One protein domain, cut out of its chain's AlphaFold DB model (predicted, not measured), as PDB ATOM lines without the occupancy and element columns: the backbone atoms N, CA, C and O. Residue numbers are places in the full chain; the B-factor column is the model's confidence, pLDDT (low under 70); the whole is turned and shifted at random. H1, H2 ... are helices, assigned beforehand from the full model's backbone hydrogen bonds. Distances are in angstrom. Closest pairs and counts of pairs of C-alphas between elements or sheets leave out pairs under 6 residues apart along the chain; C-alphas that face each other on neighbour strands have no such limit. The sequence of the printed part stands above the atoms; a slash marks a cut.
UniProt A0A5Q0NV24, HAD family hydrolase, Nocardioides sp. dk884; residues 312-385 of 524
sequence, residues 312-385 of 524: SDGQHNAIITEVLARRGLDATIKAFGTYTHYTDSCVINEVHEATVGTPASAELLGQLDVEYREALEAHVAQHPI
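What this domain is: This is residues 312 to 385 of the 524 residues of the protein "HAD family hydrolase" of Nocardioides sp. dk884 (UniProt A0A5Q0NV24). One long helix, H3, runs along most of the length of the domain, and two shorter helices, H1 and H2, lie on one side of it: H1 crosses it steeply, while H2 comes close to it near Ser 345 with few contacts. A long loop, residues 327 to 343, joins H1 to H2, and its residues 334 to 340 lie on the side away from H3. The printed part has 74 residues with three named helices, in the order H1, H2, H3, and no named strand; the class is all helix. It is compact, with a radius of gyration of the C-alphas of 12.1 A, and spans 36 by 25 by 18 A.

Where its parts are: H1, residues 313 to 326, begins at C-alpha 313 at (116.422, 159.199, 168.782) and is 20.3 A long from first to last C-alpha. H2, residues 344 to 356, is 17.3 A long. H3, residues 362 to 380, is 26.7 A long and ends at C-alpha 380 at (117.136, 158.851, 155.666).

How they stand to each other: H1 and H3 touch, and H3 does so with residues 368 to 376 alone; their closest C-alphas, those of Ile 319 and Ala 375, are 6.6 A apart. They run opposite ways at a steep tilt of 57 degrees. H2 and H3 are close but not clearly touching, with the closest C-alphas, those of Ser 345 and Leu 365, 7.1 A apart; they run opposite ways at a steep tilt of 65 degrees. H1 and H2 are near each other, with 7 pairs of C-alphas within 10 A. In H1, H2 and H3 every O i to N i+4 pair is within hydrogen-bond range.

The domain as a whole: The two C-alphas farthest apart, those of Gly 357 and Pro 384, are 37.0 A apart, while those of Ser 312 and Ile 385, the first and last printed, are 6.1 A apart. The printed part has no cut. The link from H1 to H2 is long, and that from H2 to H3 is tight, with 5 residues. The mean pLDDT of the printed part is 91.8, and no printed residue is under 70.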
ATOM      1  N   SER A 312     114.830 162.039 165.896       90.81
ATOM      2  CA  SER A 312     115.833 161.071 165.430       90.81
ATOM      3  C   SER A 312     116.295 160.027 166.450       90.81
ATOM      4  O   SER A 312     116.978 159.091 166.038       90.81
ATOM      5  N   ASP A 313     115.909 160.099 167.729       82.31
ATOM      6  CA  ASP A 313     116.422 159.199 168.782       82.31
ATOM      7  C   ASP A 313     116.195 157.716 168.492       82.31
ATOM      8  O   ASP A 313     117.090 156.877 168.634       82.31
ATOM      9  N   GLY A 314     114.982 157.373 168.051       85.06
ATOM     10  CA  GLY A 314     114.620 155.993 167.739       85.06
ATOM     11  C   GLY A 314     115.437 155.440 166.571       85.06
ATOM     12  O   GLY A 314     115.929 154.312 166.628       85.06
ATOM     13  N   GLN A 315     115.607 156.246 165.523       88.31
ATOM     14  CA  GLN A 315     116.358 155.892 164.322       88.31
ATOM     15  C   GLN A 315     117.856 155.795 164.619       88.31
ATOM     16  O   GLN A 315     118.502 154.841 164.192       88.31
ATOM     17  N   HIS A 316     118.400 156.739 165.385       90.69
ATOM     18  CA  HIS A 316     119.801 156.761 165.791       90.69
ATOM     19  C   HIS A 316     120.170 155.501 166.590       90.69
ATOM     20  O   HIS A 316     121.089 154.777 166.207       90.69
ATOM     21  N   ASN A 317     119.381 155.153 167.612       90.00
ATOM     22  CA  ASN A 317     119.607 153.942 168.407       90.00
ATOM     23  C   ASN A 317     119.494 152.656 167.571       90.00
ATOM     24  O   ASN A 317     120.257 151.704 167.775       90.00
ATOM     25  N   ALA A 318     118.566 152.614 166.608       90.88
ATOM     26  CA  ALA A 318     118.422 151.482 165.695       90.88
ATOM     27  C   ALA A 318     119.650 151.313 164.782       90.88
ATOM     28  O   ALA A 318     120.143 150.196 164.631       90.88
ATOM     29  N   ILE A 319     120.173 152.412 164.230       93.62
ATOM     30  CA  ILE A 319     121.365 152.413 163.370       93.62
ATOM     31  C   ILE A 319     122.600 151.960 164.147       93.62
ATOM     32  O   ILE A 319     123.320 151.077 163.680       93.62
ATOM     33  N   ILE A 320     122.816 152.506 165.347       93.94
ATOM     34  CA  ILE A 320     123.921 152.103 166.227       93.94
ATOM     35  C   ILE A 320     123.857 150.602 166.503       93.94
ATOM     36  O   ILE A 320     124.844 149.889 166.319       93.94
ATOM     37  N   THR A 321     122.679 150.105 166.886       94.06
ATOM     38  CA  THR A 321     122.471 148.680 167.172       94.06
ATOM     39  C   THR A 321     122.775 147.816 165.947       94.06
ATOM     40  O   THR A 321     123.465 146.804 166.061       94.06
ATOM     41  N   GLU A 322     122.294 148.211 164.767       94.25
ATOM     42  CA  GLU A 322     122.516 147.472 163.525       94.25
ATOM     43  C   GLU A 322     123.998 147.432 163.132       94.25
ATOM     44  O   GLU A 322     124.529 146.361 162.825       94.25
ATOM     45  N   VAL A 323     124.675 148.580 163.130       96.06
ATOM     46  CA  VAL A 323     126.075 148.672 162.701       96.06
ATOM     47  C   VAL A 323     126.997 147.945 163.680       96.06
ATOM     48  O   VAL A 323     127.849 147.167 163.245       96.06
ATOM     49  N   LEU A 324     126.787 148.098 164.991       95.75
ATOM     50  CA  LEU A 324     127.549 147.349 165.994       95.75
ATOM     51  C   LEU A 324     127.321 145.838 165.868       95.75
ATOM     52  O   LEU A 324     128.288 145.071 165.883       95.75
ATOM     53  N   ALA A 325     126.087 145.391 165.621       94.62
ATOM     54  CA  ALA A 325     125.797 143.971 165.430       94.62
ATOM     55  C   ALA A 325     126.538 143.371 164.220       94.62
ATOM     56  O   ALA A 325     127.016 142.235 164.294       94.62
ATOM     57  N   ARG A 326     126.724 144.130 163.125       94.81
ATOM     58  CA  ARG A 326     127.544 143.697 161.967       94.81
ATOM     59  C   ARG A 326     129.011 143.463 162.340       94.81
ATOM     60  O   ARG A 326     129.688 142.664 161.693       94.81
ATOM     61  N   ARG A 327     129.489 144.133 163.391       93.38
ATOM     62  CA  ARG A 327     130.832 143.994 163.974       93.38
ATOM     63  C   ARG A 327     130.889 142.951 165.101       93.38
ATOM     64  O   ARG A 327     131.951 142.749 165.682       93.38
ATOM     65  N   GLY A 328     129.780 142.266 165.391       93.44
ATOM     66  CA  GLY A 328     129.673 141.304 166.491       93.44
ATOM     67  C   GLY A 328     129.608 141.950 167.877       93.44
ATOM     68  O   GLY A 328     129.868 141.268 168.863       93.44
ATOM     69  N   LEU A 329     129.288 143.243 167.949       93.88
ATOM     70  CA  LEU A 329     129.174 144.029 169.173       93.88
ATOM     71  C   LEU A 329     127.692 144.194 169.535       93.88
ATOM     72  O   LEU A 329     126.903 144.676 168.725       93.88
ATOM     73  N   ASP A 330     127.303 143.781 170.742       88.81
ATOM     74  CA  ASP A 330     125.906 143.821 171.183       88.81
ATOM     75  C   ASP A 330     125.616 145.085 172.005       88.81
ATOM     76  O   ASP A 330     125.928 145.163 173.192       88.81
ATOM     77  N   ALA A 331     124.986 146.077 171.377       84.00
ATOM     78  CA  ALA A 331     124.582 147.319 172.037       84.00
ATOM     79  C   ALA A 331     123.398 147.150 173.011       84.00
ATOM     80  O   ALA A 331     123.063 148.084 173.740       84.00
ATOM     81  N   THR A 332     122.762 145.972 173.046       85.44
ATOM     82  CA  THR A 332     121.577 145.700 173.878       85.44
ATOM     83  C   THR A 332     121.913 145.188 175.279       85.44
ATOM     84  O   THR A 332     121.013 144.956 176.087       85.44
ATOM     85  N   ILE A 333     123.206 145.076 175.612       82.88
ATOM     86  CA  ILE A 333     123.687 144.672 176.944       82.88
ATOM     87  C   ILE A 333     123.178 145.581 178.073       82.88
ATOM     88  O   ILE A 333     123.109 145.155 179.228       82.88
ATOM     89  N   LYS A 334     122.818 146.827 177.747       85.62
ATOM     90  CA  LYS A 334     122.190 147.806 178.635       85.62
ATOM     91  C   LYS A 334     121.144 148.596 177.854       85.62
ATOM     92  O   LYS A 334     121.245 148.747 176.639       85.62
ATOM     93  N   ALA A 335     120.153 149.132 178.560       84.56
ATOM     94  CA  ALA A 335     119.203 150.049 177.947       84.56
ATOM     95  C   ALA A 335     119.902 151.368 177.576       84.56
ATOM     96  O   ALA A 335     120.685 151.905 178.369       84.56
ATOM     97  N   PHE A 336     119.587 151.913 176.401       81.94
ATOM     98  CA  PHE A 336     119.984 153.274 176.042       81.94
ATOM     99  C   PHE A 336     119.533 154.254 177.145       81.94
ATOM    100  O   PHE A 336     118.463 154.099 177.733       81.94
ATOM    101  N   GLY A 337     120.407 155.193 177.499       76.88
ATOM    102  CA  GLY A 337     120.237 156.128 178.614       76.88
ATOM    103  C   GLY A 337     120.844 155.668 179.946       76.88
ATOM    104  O   GLY A 337     121.004 156.496 180.838       76.88
ATOM    105  N   THR A 338     121.224 154.387 180.087       84.31
ATOM    106  CA  THR A 338     121.782 153.827 181.345       84.31
ATOM    107  C   THR A 338     123.303 153.641 181.352       84.31
ATOM    108  O   THR A 338     123.867 153.167 182.339       84.31
ATOM    109  N   TYR A 339     123.968 153.994 180.253       84.50
ATOM    110  CA  TYR A 339     125.427 154.003 180.141       84.50
ATOM    111  C   TYR A 339     126.039 155.119 181.003       84.50
ATOM    112  O   TYR A 339     125.357 156.092 181.330       84.50
ATOM    113  N   THR A 340     127.312 154.970 181.391       83.56
ATOM    114  CA  THR A 340     127.976 155.869 182.361       83.56
ATOM    115  C   THR A 340     127.964 157.319 181.893       83.56
ATOM    116  O   THR A 340     127.668 158.218 182.677       83.56
ATOM    117  N   HIS A 341     128.229 157.518 180.603       83.44
ATOM    118  CA  HIS A 341     127.915 158.734 179.871       83.44
ATOM    119  C   HIS A 341     127.066 158.341 178.667       83.44
ATOM    120  O   HIS A 341     127.378 157.380 177.962       83.44
ATOM    121  N   TYR A 342     125.973 159.059 178.426       87.31
ATOM    122  CA  TYR A 342     125.113 158.778 177.279       87.31
ATOM    123  C   TYR A 342     125.605 159.517 176.031       87.31
ATOM    124  O   TYR A 342     125.030 160.517 175.587       87.31
ATOM    125  N   THR A 343     126.736 159.025 175.527       93.44
ATOM    126  CA  THR A 343     127.437 159.454 174.312       93.44
ATOM    127  C   THR A 343     127.833 158.219 173.501       93.44
ATOM    128  O   THR A 343     128.116 157.163 174.073       93.44
ATOM    129  N   ASP A 344     127.886 158.330 172.175       94.69
ATOM    130  CA  ASP A 344     128.200 157.206 171.288       94.69
ATOM    131  C   ASP A 344     129.564 156.596 171.602       94.69
ATOM    132  O   ASP A 344     129.699 155.376 171.669       94.69
ATOM    133  N   SER A 345     130.580 157.427 171.840       93.94
ATOM    134  CA  SER A 345     131.928 156.960 172.168       93.94
ATOM    135  C   SER A 345     131.959 156.178 173.480       93.94
ATOM    136  O   SER A 345     132.626 155.144 173.549       93.94
ATOM    137  N   CYS A 346     131.192 156.594 174.493       92.38
ATOM    138  CA  CYS A 346     131.070 155.854 175.746       92.38
ATOM    139  C   CYS A 346     130.293 154.544 175.562       92.38
ATOM    140  O   CYS A 346     130.752 153.502 176.032       92.38
ATOM    141  N   VAL A 347     129.174 154.566 174.829       93.06
ATOM    142  CA  VAL A 347     128.389 153.359 174.517       93.06
ATOM    143  C   VAL A 347     129.253 152.342 173.772       93.06
ATOM    144  O   VAL A 347     129.351 151.191 174.195       93.06
ATOM    145  N   ILE A 348     129.933 152.761 172.702       95.00
ATOM    146  CA  ILE A 348     130.834 151.906 171.917       95.00
ATOM    147  C   ILE A 348     131.943 151.348 172.805       95.00
ATOM    148  O   ILE A 348     132.252 150.160 172.720       95.00
ATOM    149  N   ASN A 349     132.536 152.182 173.660       94.06
ATOM    150  CA  ASN A 349     133.612 151.760 174.542       94.06
ATOM    151  C   ASN A 349     133.152 150.686 175.537       94.06
ATOM    152  O   ASN A 349     133.787 149.636 175.633       94.06
ATOM    153  N   GLU A 350     132.027 150.902 176.223       93.62
ATOM    154  CA  GLU A 350     131.479 149.933 177.178       93.62
ATOM    155  C   GLU A 350     131.048 148.625 176.494       93.62
ATOM    156  O   GLU A 350     131.299 147.538 177.017       93.62
ATOM    157  N   VAL A 351     130.435 148.706 175.308       94.06
ATOM    158  CA  VAL A 351     130.034 147.526 174.524       94.06
ATOM    159  C   VAL A 351     131.254 146.742 174.042       94.06
ATOM    160  O   VAL A 351     131.284 145.510 174.141       94.06
ATOM    161  N   HIS A 352     132.275 147.431 173.531       95.50
ATOM    162  CA  HIS A 352     133.507 146.801 173.069       95.50
ATOM    163  C   HIS A 352     134.271 146.160 174.231       95.50
ATOM    164  O   HIS A 352     134.714 145.019 174.112       95.50
ATOM    165  N   GLU A 353     134.352 146.824 175.383       93.94
ATOM    166  CA  GLU A 353     134.979 146.260 176.578       93.94
ATOM    167  C   GLU A 353     134.223 145.032 177.093       93.94
ATOM    168  O   GLU A 353     134.845 144.006 177.371       93.94
ATOM    169  N   ALA A 354     132.890 145.073 177.128       92.69
ATOM    170  CA  ALA A 354     132.071 143.931 177.532       92.69
ATOM    171  C   ALA A 354     132.194 142.728 176.577       92.69
ATOM    172  O   ALA A 354     132.133 141.580 177.020       92.69
ATOM    173  N   THR A 355     132.370 142.978 175.277       92.88
ATOM    174  CA  THR A 355     132.385 141.929 174.243       92.88
ATOM    175  C   THR A 355     133.789 141.375 173.982       92.88
ATOM    176  O   THR A 355     133.973 140.167 173.834       92.88
ATOM    177  N   VAL A 356     134.788 142.255 173.912       93.00
ATOM    178  CA  VAL A 356     136.164 141.967 173.465       93.00
ATOM    179  C   VAL A 356     137.160 141.987 174.634       93.00
ATOM    180  O   VAL A 356     138.264 141.458 174.513       93.00
ATOM    181  N   GLY A 357     136.788 142.556 175.785       94.06
ATOM    182  CA  GLY A 357     137.631 142.624 176.985       94.06
ATOM    183  C   GLY A 357     138.647 143.769 176.986       94.06
ATOM    184  O   GLY A 357     139.558 143.770 177.812       94.06
ATOM    185  N   THR A 358     138.534 144.718 176.052       94.50
ATOM    186  CA  THR A 358     139.386 145.917 175.979       94.50
ATOM    187  C   THR A 358     138.573 147.140 175.546       94.50
ATOM    188  O   THR A 358     137.589 146.961 174.832       94.50
ATOM    189  N   PRO A 359     138.974 148.367 175.919       93.25
ATOM    190  CA  PRO A 359     138.370 149.602 175.414       93.25
ATOM    191  C   PRO A 359     138.400 149.707 173.882       93.25
ATOM    192  O   PRO A 359     139.292 149.153 173.230       93.25
ATOM    193  N   ALA A 360     137.450 150.440 173.304       93.75
ATOM    194  CA  ALA A 360     137.442 150.729 171.871       93.75
ATOM    195  C   ALA A 360     138.650 151.605 171.488       93.75
ATOM    196  O   ALA A 360     138.978 152.575 172.171       93.75
ATOM    197  N   SER A 361     139.329 151.275 170.385       94.31
ATOM    198  CA  SER A 361     140.442 152.088 169.884       94.31
ATOM    199  C   SER A 361     139.940 153.319 169.123       94.31
ATOM    200  O   SER A 361     138.856 153.304 168.540       94.31
ATOM    201  N   ALA A 362     140.763 154.370 169.047       92.38
ATOM    202  CA  ALA A 362     140.461 155.543 168.220       92.38
ATOM    203  C   ALA A 362     140.274 155.182 166.731       92.38
ATOM    204  O   ALA A 362     139.460 155.785 166.039       92.38
ATOM    205  N   GLU A 363     140.993 154.165 166.246       95.00
ATOM    206  CA  GLU A 363     140.824 153.646 164.885       95.00
ATOM    207  C   GLU A 363     139.439 153.016 164.687       95.00
ATOM    208  O   GLU A 363     138.792 153.277 163.675       95.00
ATOM    209  N   LEU A 364     138.958 152.231 165.658       94.06
ATOM    210  CA  LEU A 364     137.617 151.648 165.609       94.06
ATOM    211  C   LEU A 364     136.536 152.732 165.655       94.06
ATOM    212  O   LEU A 364     135.594 152.667 164.873       94.06
ATOM    213  N   LEU A 365     136.681 153.731 166.532       94.31
ATOM    214  CA  LEU A 365     135.746 154.859 166.607       94.31
ATOM    215  C   LEU A 365     135.668 155.614 165.273       94.31
ATOM    216  O   LEU A 365     134.572 155.896 164.804       94.31
ATOM    217  N   GLY A 366     136.807 155.860 164.617       94.94
ATOM    218  CA  GLY A 366     136.834 156.491 163.294       94.94
ATOM    219  C   GLY A 366     136.192 155.643 162.190       94.94
ATOM    220  O   GLY A 366     135.536 156.186 161.306       94.94
ATOM    221  N   GLN A 367     136.337 154.313 162.234       96.25
ATOM    222  CA  GLN A 367     135.647 153.411 161.299       96.25
ATOM    223  C   GLN A 367     134.128 153.424 161.525       96.25
ATOM    224  O   GLN A 367     133.361 153.534 160.568       96.25
ATOM    225  N   LEU A 368     133.700 153.358 162.788       96.19
ATOM    226  CA  LEU A 368     132.287 153.384 163.158       96.19
ATOM    227  C   LEU A 368     131.624 154.721 162.828       96.19
ATOM    228  O   LEU A 368     130.482 154.704 162.395       96.19
ATOM    229  N   ASP A 369     132.320 155.852 162.953       96.25
ATOM    230  CA  ASP A 369     131.783 157.161 162.553       96.25
ATOM    231  C   ASP A 369     131.396 157.193 161.063       96.25
ATOM    232  O   ASP A 369     130.297 157.620 160.699       96.25
ATOM    233  N   VAL A 370     132.260 156.647 160.196       96.62
ATOM    234  CA  VAL A 370     131.980 156.515 158.757       96.62
ATOM    235  C   VAL A 370     130.801 155.569 158.515       96.62
ATOM    236  O   VAL A 370     129.870 155.924 157.794       96.62
ATOM    237  N   GLU A 371     130.795 154.392 159.143       97.06
ATOM    238  CA  GLU A 371     129.718 153.405 158.971       97.06
ATOM    239  C   GLU A 371     128.364 153.899 159.487       97.06
ATOM    240  O   GLU A 371     127.337 153.652 158.856       97.06
ATOM    241  N   TYR A 372     128.348 154.599 160.622       96.75
ATOM    242  CA  TYR A 372     127.149 155.202 161.190       96.75
ATOM    243  C   TYR A 372     126.595 156.283 160.268       96.75
ATOM    244  O   TYR A 372     125.393 156.294 160.000       96.75
ATOM    245  N   ARG A 373     127.459 157.151 159.729       96.12
ATOM    246  CA  ARG A 373     127.065 158.166 158.746       96.12
ATOM    247  C   ARG A 373     126.465 157.536 157.491       96.12
ATOM    248  O   ARG A 373     125.375 157.933 157.093       96.12
ATOM    249  N   GLU A 374     127.134 156.549 156.892       96.88
ATOM    250  CA  GLU A 374     126.646 155.858 155.689       96.88
ATOM    251  C   GLU A 374     125.312 155.136 155.942       96.88
ATOM    252  O   GLU A 374     124.396 155.182 155.116       96.88
ATOM    253  N   ALA A 375     125.173 154.485 157.102       95.81
ATOM    254  CA  ALA A 375     123.937 153.817 157.493       95.81
ATOM    255  C   ALA A 375     122.791 154.816 157.711       95.81
ATOM    256  O   ALA A 375     121.671 154.563 157.262       95.81
ATOM    257  N   LEU A 376     123.067 155.960 158.342       95.06
ATOM    258  CA  LEU A 376     122.096 157.035 158.520       95.06
ATOM    259  C   LEU A 376     121.681 157.651 157.182       95.06
ATOM    260  O   LEU A 376     120.492 157.847 156.955       95.06
ATOM    261  N   GLU A 377     122.623 157.898 156.271       94.75
ATOM    262  CA  GLU A 377     122.333 158.411 154.928       94.75
ATOM    263  C   GLU A 377     121.408 157.463 154.153       94.75
ATOM    264  O   GLU A 377     120.377 157.878 153.612       94.75
ATOM    265  N   ALA A 378     121.720 156.165 154.169       94.56
ATOM    266  CA  ALA A 378     120.885 155.140 153.552       94.56
ATOM    267  C   ALA A 378     119.499 155.039 154.210       94.56
ATOM    268  O   ALA A 378     118.499 154.839 153.513       94.56
ATOM    269  N   HIS A 379     119.430 155.187 155.538       92.50
ATOM    270  CA  HIS A 379     118.177 155.175 156.283       92.50
ATOM    271  C   HIS A 379     117.301 156.375 155.916       92.50
ATOM    272  O   HIS A 379     116.151 156.178 155.534       92.50
ATOM    273  N   VAL A 380     117.848 157.594 155.960       92.19
ATOM    274  CA  VAL A 380     117.136 158.851 155.666       92.19
ATOM    275  C   VAL A 380     116.589 158.871 154.239       92.19
ATOM    276  O   VAL A 380     115.482 159.358 154.014       92.19
ATOM    277  N   ALA A 381     117.309 158.282 153.279       90.62
ATOM    278  CA  ALA A 381     116.841 158.155 151.899       90.62
ATOM    279  C   ALA A 381     115.549 157.321 151.758       90.62
ATOM    280  O   ALA A 381     114.822 157.473 150.776       90.62
ATOM    281  N   GLN A 382     115.261 156.436 152.718       90.69
ATOM    282  CA  GLN A 382     114.079 155.563 152.724       90.69
ATOM    283  C   GLN A 382     113.031 155.989 153.760       90.69
ATOM    284  O   GLN A 382     111.832 155.828 153.533       90.69
ATOM    285  N   HIS A 383     113.485 156.536 154.884       90.81
ATOM    286  CA  HIS A 383     112.697 156.914 156.050       90.81
ATOM    287  C   HIS A 383     113.152 158.310 156.501       90.81
ATOM    288  O   HIS A 383     114.072 158.427 157.314       90.81
ATOM    289  N   PRO A 384     112.552 159.382 155.954       90.38
ATOM    290  CA  PRO A 384     112.946 160.743 156.289       90.38
ATOM    291  C   PRO A 384     112.836 161.011 157.792       90.38
ATOM    292  O   PRO A 384     111.822 160.688 158.414       90.38
ATOM    293  N   ILE A 385     113.868 161.631 158.363       93.19
ATOM    294  CA  ILE A 385     113.817 162.157 159.728       93.19
ATOM    295  C   ILE A 385     113.025 163.463 159.701       93.19
ATOM    296  O   ILE A 385     113.228 164.309 158.828       93.19
TER     297      ILE A 385